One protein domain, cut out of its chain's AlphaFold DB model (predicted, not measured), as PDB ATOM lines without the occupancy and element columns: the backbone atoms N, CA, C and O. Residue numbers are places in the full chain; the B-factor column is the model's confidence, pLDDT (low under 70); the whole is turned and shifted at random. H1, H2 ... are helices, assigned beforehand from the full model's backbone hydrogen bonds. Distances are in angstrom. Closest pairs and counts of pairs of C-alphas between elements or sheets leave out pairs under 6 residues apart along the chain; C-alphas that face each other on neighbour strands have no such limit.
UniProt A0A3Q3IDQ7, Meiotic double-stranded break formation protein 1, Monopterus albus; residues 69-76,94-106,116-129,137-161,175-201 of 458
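AT A GLANCE: This is residues 69 to 76, 94 to 106, 116 to 129, 137 to 161 and 175 to 201 of the 458 residues of the protein "Meiotic double-stranded break formation protein 1" of Monopterus albus (UniProt A0A3Q3IDQ7). Two helices lie side by side in the core, H3 and the long H6, running the same way; H1 and H2 pack on H3, while H4 and H5, set at a corner to each other, pack at steep angles on two different parts of H6. H2 also packs on H4 and H5, and H1 sits at the rim with H3 as its one partner, while residues 195 to 201, after H6, fold back toward the corner between H4 and H5. The printed part has 87 residues with six named helices, H1 to H6 in order along the chain, and no named strand: the class is all helix. The whole is compact, with a radius of gyration of the C-alphas of 12.0 A, and rounded, with spans of 37 by 34 by 20 A.

HOW THE PARTS SIT: H6, residues 175 to 194, is the longest helix and touches H3, residues 116 to 129, with 19 pairs of C-alphas within 8 A. They run the same way at a shallow tilt of 33 degrees, only just short of steep, and their closest C-alphas, those of Tyr 125 and Leu 183, are 4.5 A apart. H5, residues 147 to 161, touches residues 176 to 184 of H6 alone, at a steep tilt of 52 degrees, opposite ways; the closest C-alphas are those of Leu 153 and Ser 180, 6.2 A apart. H4, residues 137 to 145, touches residues 187 to 194 of H6 alone, at a steep tilt of 60 degrees, opposite ways, closest at the C-alphas of Asp 137 and His 194, 6.0 A apart. H4 and H5 are close but not clearly touching, with the C-alphas of Leu 144 and Met 150 at 7.4 A, and are only just about perpendicular, at 70.5 degrees. H2, residues 94 to 106, touches H3 at a steep tilt of 41 degrees, opposite ways, closest at the C-alphas of Ala 106 and Leu 117, 6.1 A apart. H2 touches H4 at a shallow tilt of 18 degrees, the same way, with the C-alphas of Ser 103 and Leu 143 closest at 6.7 A. Residues 103 to 106 of H2 alone touch H5, closest at the C-alphas of Ala 106 and Leu 149, 6.0 A apart. H1, residues 69 to 76, touches H3 at a shallow tilt of 24 degrees, the same way, and the C-alphas of Cys 75 and Tyr 123 are closest at 5.4 A. H1 is apart from H4, H5 and H6, and only just apart from H2, with the closest C-alphas 8.0 A apart. H3 and H5 are near each other. In H1, H2, H3, H4, H5 and H6 every O i to N i+4 pair is within hydrogen-bond range.

IN THESE COORDINATES: H1 begins with C-alpha 69 at (216.945, 149.826, 175.927) and ends at residue 76. H2, from Val 94 to Ala 106, is 18.1 A long from first to last C-alpha. H3, from Ser 116 to Ser 129, is 20.3 A long, and H4 runs from Asp 137 to Ser 145. H5 is 20.9 A long, from C-alpha 147 at (216.834, 127.686, 187.179) to residue 161. H6 is 28.3 A long and ends with C-alpha 194 at (225.571, 133.197, 203.201).

THE WHOLE: The two C-alphas farthest apart, those of Val 94 and Ser 161, are 37.1 A apart. Four cuts interrupt the printed part: residues 77 to 93, 107 to 115, 130 to 136 and 162 to 174 are not printed, and the C-alphas across these gaps are 16.2 A, 7.8 A, 12.3 A and 15.5 A apart, in that order. The link from H4 to H5, one residue, is tight. The mean pLDDT of the printed part is 90.8, and residue 161 alone is under 70.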
ATOM      1  N   LEU A  69     216.840 148.412 175.558       84.25
ATOM      2  CA  LEU A  69     216.945 149.826 175.927       84.25
ATOM      3  C   LEU A  69     216.547 150.062 177.385       84.25
ATOM      4  O   LEU A  69     217.251 150.778 178.098       84.25
ATOM      5  N   VAL A  70     215.467 149.424 177.848       87.38
ATOM      6  CA  VAL A  70     215.020 149.496 179.251       87.38
ATOM      7  C   VAL A  70     216.082 148.919 180.191       87.38
ATOM      8  O   VAL A  70     216.405 149.535 181.207       87.38
ATOM      9  N   LEU A  71     216.674 147.774 179.840       89.19
ATOM     10  CA  LEU A  71     217.738 147.147 180.630       89.19
ATOM     11  C   LEU A  71     219.024 147.987 180.631       89.19
ATOM     12  O   LEU A  71     219.637 148.173 181.682       89.19
ATOM     13  N   LYS A  72     219.411 148.563 179.485       87.62
ATOM     14  CA  LYS A  72     220.545 149.500 179.416       87.62
ATOM     15  C   LYS A  72     220.300 150.738 180.279       87.62
ATOM     16  O   LYS A  72     221.218 151.173 180.973       87.62
ATOM     17  N   LEU A  73     219.082 151.285 180.274       84.62
ATOM     18  CA  LEU A  73     218.711 152.418 181.122       84.62
ATOM     19  C   LEU A  73     218.792 152.051 182.612       84.62
ATOM     20  O   LEU A  73     219.369 152.810 183.385       84.62
ATOM     21  N   LEU A  74     218.333 150.858 183.003       85.50
ATOM     22  CA  LEU A  74     218.478 150.357 184.377       85.50
ATOM     23  C   LEU A  74     219.941 150.327 184.837       85.50
ATOM     24  O   LEU A  74     220.254 150.858 185.905       85.50
ATOM     25  N   CYS A  75     220.856 149.812 184.011       82.75
ATOM     26  CA  CYS A  75     222.291 149.827 184.322       82.75
ATOM     27  C   CYS A  75     222.848 151.250 184.516       82.75
ATOM     28  O   CYS A  75     223.810 151.447 185.257       82.75
ATOM     29  N   VAL A  76     222.300 152.249 183.813       77.31
ATOM     30  CA  VAL A  76     222.675 153.674 183.948       77.31
ATOM     31  C   VAL A  76     222.215 154.237 185.272       77.31
ATOM     32  O   VAL A  76     223.033 154.804 185.988       77.31
ATOM     33  N   VAL A  94     211.279 148.366 195.901       81.25
ATOM     34  CA  VAL A  94     211.451 148.648 194.467       81.25
ATOM     35  C   VAL A  94     212.703 147.972 193.901       81.25
ATOM     36  O   VAL A  94     212.581 147.232 192.929       81.25
ATOM     37  N   HIS A  95     213.879 148.138 194.518       80.25
ATOM     38  CA  HIS A  95     215.129 147.525 194.042       80.25
ATOM     39  C   HIS A  95     215.071 145.997 194.052       80.25
ATOM     40  O   HIS A  95     215.497 145.355 193.093       80.25
ATOM     41  N   PHE A  96     214.481 145.397 195.092       85.19
ATOM     42  CA  PHE A  96     214.304 143.943 195.130       85.19
ATOM     43  C   PHE A  96     213.334 143.447 194.052       85.19
ATOM     44  O   PHE A  96     213.589 142.425 193.414       85.19
ATOM     45  N   LYS A  97     212.239 144.177 193.799       88.69
ATOM     46  CA  LYS A  97     211.312 143.844 192.708       88.69
ATOM     47  C   LYS A  97     211.980 143.982 191.341       88.69
ATOM     48  O   LYS A  97     211.790 143.106 190.504       88.69
ATOM     49  N   LEU A  98     212.777 145.030 191.116       90.56
ATOM     50  CA  LEU A  98     213.550 145.196 189.883       90.56
ATOM     51  C   LEU A  98     214.495 144.009 189.665       90.56
ATOM     52  O   LEU A  98     214.437 143.383 188.609       90.56
ATOM     53  N   LEU A  99     215.274 143.636 190.686       91.19
ATOM     54  CA  LEU A  99     216.148 142.460 190.646       91.19
ATOM     55  C   LEU A  99     215.375 141.184 190.273       91.19
ATOM     56  O   LEU A  99     215.799 140.438 189.392       91.19
ATOM     57  N   TYR A 100     214.226 140.950 190.913       91.62
ATOM     58  CA  TYR A 100     213.358 139.803 190.635       91.62
ATOM     59  C   TYR A 100     212.857 139.781 189.184       91.62
ATOM     60  O   TYR A 100     212.942 138.750 188.513       91.62
ATOM     61  N   HIS A 101     212.366 140.911 188.671       91.94
ATOM     62  CA  HIS A 101     211.868 140.984 187.297       91.94
ATOM     63  C   HIS A 101     212.987 140.823 186.267       91.94
ATOM     64  O   HIS A 101     212.812 140.059 185.320       91.94
ATOM     65  N   VAL A 102     214.148 141.457 186.466       94.12
ATOM     66  CA  VAL A 102     215.300 141.290 185.562       94.12
ATOM     67  C   VAL A 102     215.794 139.842 185.570       94.12
ATOM     68  O   VAL A 102     216.029 139.285 184.501       94.12
ATOM     69  N   SER A 103     215.875 139.199 186.740       94.44
ATOM     70  CA  SER A 103     216.242 137.779 186.858       94.44
ATOM     71  C   SER A 103     215.276 136.866 186.095       94.44
ATOM     72  O   SER A 103     215.702 136.008 185.320       94.44
ATOM     73  N   ASN A 104     213.968 137.069 186.262       93.25
ATOM     74  CA  ASN A 104     212.950 136.268 185.581       93.25
ATOM     75  C   ASN A 104     212.932 136.480 184.070       93.25
ATOM     76  O   ASN A 104     212.762 135.514 183.329       93.25
ATOM     77  N   ILE A 105     213.092 137.724 183.612       92.38
ATOM     78  CA  ILE A 105     213.196 138.029 182.185       92.38
ATOM     79  C   ILE A 105     214.441 137.350 181.619       92.38
ATOM     80  O   ILE A 105     214.320 136.593 180.662       92.38
ATOM     81  N   ALA A 106     215.604 137.541 182.253       93.44
ATOM     82  CA  ALA A 106     216.856 136.925 181.828       93.44
ATOM     83  C   ALA A 106     216.711 135.408 181.674       93.44
ATOM     84  O   ALA A 106     217.048 134.874 180.625       93.44
ATOM     85  N   SER A 116     219.679 141.810 174.913       91.25
ATOM     86  CA  SER A 116     218.929 141.877 176.177       91.25
ATOM     87  C   SER A 116     219.660 141.161 177.311       91.25
ATOM     88  O   SER A 116     219.697 141.661 178.436       91.25
ATOM     89  N   LEU A 117     220.281 140.010 177.031       93.06
ATOM     90  CA  LEU A 117     221.014 139.234 178.037       93.06
ATOM     91  C   LEU A 117     222.207 140.007 178.612       93.06
ATOM     92  O   LEU A 117     222.439 139.966 179.819       93.06
ATOM     93  N   LEU A 118     222.935 140.751 177.775       92.75
ATOM     94  CA  LEU A 118     224.110 141.512 178.197       92.75
ATOM     95  C   LEU A 118     223.798 142.549 179.292       92.75
ATOM     96  O   LEU A 118     224.396 142.463 180.372       92.75
ATOM     97  N   PRO A 119     222.880 143.513 179.081       92.00
ATOM     98  CA  PRO A 119     222.536 144.473 180.121       92.00
ATOM     99  C   PRO A 119     221.816 143.810 181.303       92.00
ATOM    100  O   PRO A 119     222.025 144.248 182.430       92.00
ATOM    101  N   ALA A 120     221.053 142.727 181.101       94.19
ATOM    102  CA  ALA A 120     220.462 141.984 182.215       94.19
ATOM    103  C   ALA A 120     221.535 141.399 183.148       94.19
ATOM    104  O   ALA A 120     221.493 141.635 184.352       94.19
ATOM    105  N   PHE A 121     222.531 140.686 182.613       95.19
ATOM    106  CA  PHE A 121     223.616 140.118 183.424       95.19
ATOM    107  C   PHE A 121     224.470 141.198 184.084       95.19
ATOM    108  O   PHE A 121     224.825 141.055 185.251       95.19
ATOM    109  N   SER A 122     224.748 142.288 183.365       92.62
ATOM    110  CA  SER A 122     225.467 143.452 183.896       92.62
ATOM    111  C   SER A 122     224.735 144.067 185.097       92.62
ATOM    112  O   SER A 122     225.336 144.261 186.154       92.62
ATOM    113  N   TYR A 123     223.416 144.274 184.983       91.56
ATOM    114  CA  TYR A 123     222.573 144.773 186.072       91.56
ATOM    115  C   TYR A 123     222.583 143.835 187.284       91.56
ATOM    116  O   TYR A 123     222.847 144.269 188.404       91.56
ATOM    117  N   LEU A 124     222.341 142.536 187.065       93.62
ATOM    118  CA  LEU A 124     222.338 141.537 188.141       93.62
ATOM    119  C   LEU A 124     223.688 141.491 188.867       93.62
ATOM    120  O   LEU A 124     223.720 141.466 190.097       93.62
ATOM    121  N   TYR A 125     224.794 141.527 188.119       92.75
ATOM    122  CA  TYR A 125     226.143 141.586 188.675       92.75
ATOM    123  C   TYR A 125     226.335 142.837 189.539       92.75
ATOM    124  O   TYR A 125     226.674 142.722 190.716       92.75
ATOM    125  N   CYS A 126     226.045 144.025 189.004       87.56
ATOM    126  CA  CYS A 126     226.179 145.274 189.754       87.56
ATOM    127  C   CYS A 126     225.277 145.309 190.996       87.56
ATOM    128  O   CYS A 126     225.696 145.825 192.031       87.56
ATOM    129  N   CYS A 127     224.072 144.726 190.942       86.81
ATOM    130  CA  CYS A 127     223.208 144.612 192.119       86.81
ATOM    131  C   CYS A 127     223.884 143.821 193.237       86.81
ATOM    132  O   CYS A 127     223.796 144.226 194.393       86.81
ATOM    133  N   LEU A 128     224.555 142.719 192.907       88.31
ATOM    134  CA  LEU A 128     225.247 141.901 193.896       88.31
ATOM    135  C   LEU A 128     226.507 142.588 194.428       88.31
ATOM    136  O   LEU A 128     226.678 142.646 195.643       88.31
ATOM    137  N   SER A 129     227.345 143.151 193.555       83.94
ATOM    138  CA  SER A 129     228.618 143.764 193.964       83.94
ATOM    139  C   SER A 129     228.459 145.072 194.741       83.94
ATOM    140  O   SER A 129     229.344 145.428 195.516       83.94
ATOM    141  N   ASP A 137     221.881 138.420 201.106       86.69
ATOM    142  CA  ASP A 137     221.407 137.034 201.292       86.69
ATOM    143  C   ASP A 137     220.112 136.757 200.507       86.69
ATOM    144  O   ASP A 137     220.053 135.894 199.626       86.69
ATOM    145  N   ARG A 138     219.082 137.583 200.730       87.75
ATOM    146  CA  ARG A 138     217.789 137.443 200.045       87.75
ATOM    147  C   ARG A 138     217.925 137.559 198.523       87.75
ATOM    148  O   ARG A 138     217.228 136.857 197.792       87.75
ATOM    149  N   ALA A 139     218.785 138.459 198.046       89.81
ATOM    150  CA  ALA A 139     219.043 138.648 196.621       89.81
ATOM    151  C   ALA A 139     219.678 137.397 196.003       89.81
ATOM    152  O   ALA A 139     219.188 136.888 194.997       89.81
ATOM    153  N   VAL A 140     220.724 136.873 196.638       92.88
ATOM    154  CA  VAL A 140     221.481 135.709 196.165       92.88
ATOM    155  C   VAL A 140     220.613 134.458 196.193       92.88
ATOM    156  O   VAL A 140     220.526 133.764 195.183       92.88
ATOM    157  N   SER A 141     219.887 134.224 197.286       92.50
ATOM    158  CA  SER A 141     218.933 133.117 197.402       92.50
ATOM    159  C   SER A 141     217.864 133.156 196.301       92.50
ATOM    160  O   SER A 141     217.555 132.131 195.694       92.50
ATOM    161  N   MET A 142     217.339 134.343 195.972       93.56
ATOM    162  CA  MET A 142     216.380 134.505 194.874       93.56
ATOM    163  C   MET A 142     217.008 134.166 193.515       93.56
ATOM    164  O   MET A 142     216.430 133.386 192.760       93.56
ATOM    165  N   LEU A 143     218.208 134.676 193.220       95.12
ATOM    166  CA  LEU A 143     218.882 134.402 191.946       95.12
ATOM    167  C   LEU A 143     219.246 132.920 191.782       95.12
ATOM    168  O   LEU A 143     219.021 132.362 190.712       95.12
ATOM    169  N   LEU A 144     219.740 132.267 192.838       95.12
ATOM    170  CA  LEU A 144     220.112 130.844 192.824       95.12
ATOM    171  C   LEU A 144     218.906 129.894 192.749       95.12
ATOM    172  O   LEU A 144     219.055 128.734 192.354       95.12
ATOM    173  N   SER A 145     217.712 130.377 193.108       94.50
ATOM    174  CA  SER A 145     216.453 129.640 192.937       94.50
ATOM    175  C   SER A 145     215.915 129.682 191.499       94.50
ATOM    176  O   SER A 145     215.089 128.850 191.124       94.50
ATOM    177  N   ASN A 146     216.392 130.617 190.670       95.12
ATOM    178  CA  ASN A 146     215.945 130.775 189.292       95.12
ATOM    179  C   ASN A 146     216.737 129.857 188.346       95.12
ATOM    180  O   ASN A 146     217.787 130.228 187.821       95.12
ATOM    181  N   SER A 147     216.213 128.655 188.093       94.50
ATOM    182  CA  SER A 147     216.834 127.686 187.179       94.50
ATOM    183  C   SER A 147     216.984 128.207 185.749       94.50
ATOM    184  O   SER A 147     217.991 127.912 185.115       94.50
ATOM    185  N   GLY A 148     216.045 129.025 185.261       94.69
ATOM    186  CA  GLY A 148     216.137 129.634 183.933       94.69
ATOM    187  C   GLY A 148     217.356 130.548 183.803       94.69
ATOM    188  O   GLY A 148     218.071 130.485 182.809       94.69
ATOM    189  N   LEU A 149     217.652 131.357 184.828       95.56
ATOM    190  CA  LEU A 149     218.860 132.192 184.853       95.56
ATOM    191  C   LEU A 149     220.136 131.334 184.836       95.56
ATOM    192  O   LEU A 149     221.065 131.624 184.080       95.56
ATOM    193  N   MET A 150     220.164 130.265 185.635       95.88
ATOM    194  CA  MET A 150     221.298 129.333 185.675       95.88
ATOM    195  C   MET A 150     221.513 128.638 184.321       95.88
ATOM    196  O   MET A 150     222.656 128.418 183.923       95.88
ATOM    197  N   ASP A 151     220.440 128.379 183.570       95.00
ATOM    198  CA  ASP A 151     220.497 127.783 182.227       95.00
ATOM    199  C   ASP A 151     221.082 128.724 181.191       95.00
ATOM    200  O   ASP A 151     221.875 128.298 180.348       95.00
ATOM    201  N   GLN A 152     220.752 130.012 181.276       94.62
ATOM    202  CA  GLN A 152     221.361 131.015 180.407       94.62
ATOM    203  C   GLN A 152     222.857 131.156 180.688       94.62
ATOM    204  O   GLN A 152     223.656 131.204 179.754       94.62
ATOM    205  N   LEU A 153     223.252 131.154 181.966       95.06
ATOM    206  CA  LEU A 153     224.663 131.197 182.362       95.06
ATOM    207  C   LEU A 153     225.424 129.945 181.905       95.06
ATOM    208  O   LEU A 153     226.513 130.066 181.344       95.06
ATOM    209  N   GLN A 154     224.842 128.750 182.066       94.62
ATOM    210  CA  GLN A 154     225.409 127.512 181.523       94.62
ATOM    211  C   GLN A 154     225.572 127.599 180.002       94.62
ATOM    212  O   GLN A 154     226.635 127.253 179.483       94.62
ATOM    213  N   THR A 155     224.543 128.071 179.294       92.69
ATOM    214  CA  THR A 155     224.563 128.181 177.830       92.69
ATOM    215  C   THR A 155     225.663 129.127 177.362       92.69
ATOM    216  O   THR A 155     226.455 128.754 176.497       92.69
ATOM    217  N   ALA A 156     225.788 130.300 177.991       91.06
ATOM    218  CA  ALA A 156     226.835 131.267 177.677       91.06
ATOM    219  C   ALA A 156     228.247 130.663 177.824       91.06
ATOM    220  O   ALA A 156     229.082 130.803 176.928       91.06
ATOM    221  N   LEU A 157     228.504 129.915 178.904       89.94
ATOM    222  CA  LEU A 157     229.795 129.250 179.133       89.94
ATOM    223  C   LEU A 157     230.066 128.080 178.172       89.94
ATOM    224  O   LEU A 157     231.208 127.868 177.745       89.94
ATOM    225  N   SER A 158     229.036 127.301 177.840       87.56
ATOM    226  CA  SER A 158     229.149 126.177 176.907       87.56
ATOM    227  C   SER A 158     229.462 126.661 175.492       87.56
ATOM    228  O   SER A 158     230.379 126.127 174.866       87.56
ATOM    229  N   SER A 159     228.796 127.723 175.027       79.25
ATOM    230  CA  SER A 159     229.071 128.341 173.724       79.25
ATOM    231  C   SER A 159     230.504 128.853 173.617       79.25
ATOM    232  O   SER A 159     231.163 128.615 172.607       79.25
ATOM    233  N   ALA A 160     231.038 129.448 174.691       73.94
ATOM    234  CA  ALA A 160     232.440 129.849 174.730       73.94
ATOM    235  C   ALA A 160     233.386 128.651 174.589       73.94
ATOM    236  O   ALA A 160     234.468 128.782 174.030       73.94
ATOM    237  N   SER A 161     233.038 127.478 175.125       64.31
ATOM    238  CA  SER A 161     233.893 126.280 175.105       64.31
ATOM    239  C   SER A 161     234.015 125.652 173.710       64.31
ATOM    240  O   SER A 161     235.076 125.119 173.377       64.31
ATOM    241  N   ALA A 175     231.719 140.657 175.597       90.00
ATOM    242  CA  ALA A 175     231.077 141.399 176.678       90.00
ATOM    243  C   ALA A 175     230.061 140.559 177.476       90.00
ATOM    244  O   ALA A 175     229.996 140.669 178.701       90.00
ATOM    245  N   LEU A 176     229.292 139.687 176.811       92.25
ATOM    246  CA  LEU A 176     228.303 138.833 177.474       92.25
ATOM    247  C   LEU A 176     228.989 137.753 178.315       92.25
ATOM    248  O   LEU A 176     228.568 137.485 179.443       92.25
ATOM    249  N   LEU A 177     230.083 137.181 177.802       92.12
ATOM    250  CA  LEU A 177     230.926 136.260 178.565       92.12
ATOM    251  C   LEU A 177     231.560 136.953 179.773       92.12
ATOM    252  O   LEU A 177     231.536 136.389 180.866       92.12
ATOM    253  N   CYS A 178     232.036 138.191 179.615       93.12
ATOM    254  CA  CYS A 178     232.551 138.990 180.728       93.12
ATOM    255  C   CYS A 178     231.510 139.146 181.841       93.12
ATOM    256  O   CYS A 178     231.785 138.800 182.991       93.12
ATOM    257  N   CYS A 179     230.301 139.609 181.505       93.56
ATOM    258  CA  CYS A 179     229.219 139.764 182.480       93.56
ATOM    259  C   CYS A 179     228.825 138.428 183.122       93.56
ATOM    260  O   CYS A 179     228.550 138.387 184.319       93.56
ATOM    261  N   SER A 180     228.849 137.331 182.359       95.31
ATOM    262  CA  SER A 180     228.559 135.987 182.876       95.31
ATOM    263  C   SER A 180     229.592 135.549 183.918       95.31
ATOM    264  O   SER A 180     229.215 135.102 185.000       95.31
ATOM    265  N   HIS A 181     230.892 135.721 183.641       95.38
ATOM    266  CA  HIS A 181     231.954 135.396 184.598       95.38
ATOM    267  C   HIS A 181     231.872 136.258 185.866       95.38
ATOM    268  O   HIS A 181     231.994 135.735 186.973       95.38
ATOM    269  N   LEU A 182     231.633 137.566 185.716       95.44
ATOM    270  CA  LEU A 182     231.512 138.497 186.841       95.44
ATOM    271  C   LEU A 182     230.293 138.171 187.719       95.44
ATOM    272  O   LEU A 182     230.426 138.065 188.944       95.44
ATOM    273  N   LEU A 183     229.133 137.919 187.106       96.25
ATOM    274  CA  LEU A 183     227.924 137.506 187.817       96.25
ATOM    275  C   LEU A 183     228.138 136.179 188.553       96.25
ATOM    276  O   LEU A 183     227.846 136.091 189.744       96.25
ATOM    277  N   LEU A 184     228.713 135.171 187.890       96.88
ATOM    278  CA  LEU A 184     229.010 133.881 188.518       96.88
ATOM    279  C   LEU A 184     229.993 134.008 189.675       96.88
ATOM    280  O   LEU A 184     229.761 133.423 190.729       96.88
ATOM    281  N   SER A 185     231.049 134.807 189.518       96.00
ATOM    282  CA  SER A 185     232.011 135.046 190.598       96.00
ATOM    283  C   SER A 185     231.337 135.649 191.838       96.00
ATOM    284  O   SER A 185     231.625 135.239 192.965       96.00
ATOM    285  N   SER A 186     230.373 136.552 191.633       94.44
ATOM    286  CA  SER A 186     229.597 137.180 192.707       94.44
ATOM    287  C   SER A 186     228.629 136.191 193.354       94.44
ATOM    288  O   SER A 186     228.559 136.119 194.579       94.44
ATOM    289  N   LEU A 187     227.934 135.383 192.546       95.62
ATOM    290  CA  LEU A 187     227.046 134.327 193.034       95.62
ATOM    291  C   LEU A 187     227.808 133.297 193.870       95.62
ATOM    292  O   LEU A 187     227.350 132.972 194.954       95.62
ATOM    293  N   ILE A 188     228.974 132.827 193.421       95.94
ATOM    294  CA  ILE A 188     229.803 131.859 194.161       95.94
ATOM    295  C   ILE A 188     230.271 132.451 195.492       95.94
ATOM    296  O   ILE A 188     230.094 131.830 196.538       95.94
ATOM    297  N   THR A 189     230.823 133.667 195.459       93.38
ATOM    298  CA  THR A 189     231.355 134.337 196.656       93.38
ATOM    299  C   THR A 189     230.259 134.550 197.700       93.38
ATOM    300  O   THR A 189     230.428 134.213 198.872       93.38
ATOM    301  N   LEU A 190     229.113 135.090 197.277       92.31
ATOM    302  CA  LEU A 190     228.010 135.382 198.186       92.31
ATOM    303  C   LEU A 190     227.262 134.120 198.620       92.31
ATOM    304  O   LEU A 190     226.805 134.058 199.758       92.31
ATOM    305  N   GLN A 191     227.159 133.109 197.755       94.25
ATOM    306  CA  GLN A 191     226.593 131.817 198.134       94.25
ATOM    307  C   GLN A 191     227.424 131.181 199.241       94.25
ATOM    308  O   GLN A 191     226.843 130.703 200.208       94.25
ATOM    309  N   HIS A 192     228.752 131.204 199.131       92.88
ATOM    310  CA  HIS A 192     229.623 130.660 200.168       92.88
ATOM    311  C   HIS A 192     229.497 131.441 201.480       92.88
ATOM    312  O   HIS A 192     229.335 130.839 202.537       92.88
ATOM    313  N   PHE A 193     229.488 132.774 201.405       90.75
ATOM    314  CA  PHE A 193     229.369 133.633 202.582       90.75
ATOM    315  C   PHE A 193     228.033 133.454 203.327       90.75
ATOM    316  O   PHE A 193     228.024 133.388 204.553       90.75
ATOM    317  N   HIS A 194     226.912 133.341 202.605       90.56
ATOM    318  CA  HIS A 194     225.571 133.197 203.201       90.56
ATOM    319  C   HIS A 194     225.099 131.744 203.336       90.56
ATOM    320  O   HIS A 194     224.047 131.489 203.910       90.56
ATOM    321  N   SER A 195     225.849 130.776 202.802       91.00
ATOM    322  CA  SER A 195     225.438 129.366 202.698       91.00
ATOM    323  C   SER A 195     224.064 129.166 202.032       91.00
ATOM    324  O   SER A 195     223.301 128.269 202.393       91.00
ATOM    325  N   ALA A 196     223.741 129.999 201.037       90.31
ATOM    326  CA  ALA A 196     222.458 129.955 200.336       90.31
ATOM    327  C   ALA A 196     222.275 128.635 199.560       90.31
ATOM    328  O   ALA A 196     223.235 128.073 199.021       90.31
ATOM    329  N   GLN A 197     221.033 128.147 199.478       91.44
ATOM    330  CA  GLN A 197     220.707 126.936 198.721       91.44
ATOM    331  C   GLN A 197     220.765 127.189 197.212       91.44
ATOM    332  O   GLN A 197     220.354 128.241 196.722       91.44
ATOM    333  N   VAL A 198     221.238 126.190 196.466       92.12
ATOM    334  CA  VAL A 198     221.332 126.234 195.004       92.12
ATOM    335  C   VAL A 198     220.363 125.225 194.413       92.12
ATOM    336  O   VAL A 198     220.449 124.037 194.718       92.12
ATOM    337  N   HIS A 199     219.459 125.686 193.549       90.19
ATOM    338  CA  HIS A 199     218.492 124.796 192.908       90.19
ATOM    339  C   HIS A 199     219.077 124.081 191.682       90.19
ATOM    340  O   HIS A 199     218.773 122.916 191.433       90.19
ATOM    341  N   ARG A 200     219.940 124.768 190.922       90.94
ATOM    342  CA  ARG A 200     220.601 124.223 189.734       90.94
ATOM    343  C   ARG A 200     222.074 124.603 189.695       90.94
ATOM    344  O   ARG A 200     222.406 125.779 189.818       90.94
ATOM    345  N   ASN A 201     222.937 123.609 189.495       93.62
ATOM    346  CA  ASN A 201     224.371 123.817 189.340       93.62
ATOM    347  C   ASN A 201     224.760 124.048 187.871       93.62
ATOM    348  O   ASN A 201     224.049 123.661 186.942       93.62
TER     349      ASN A 201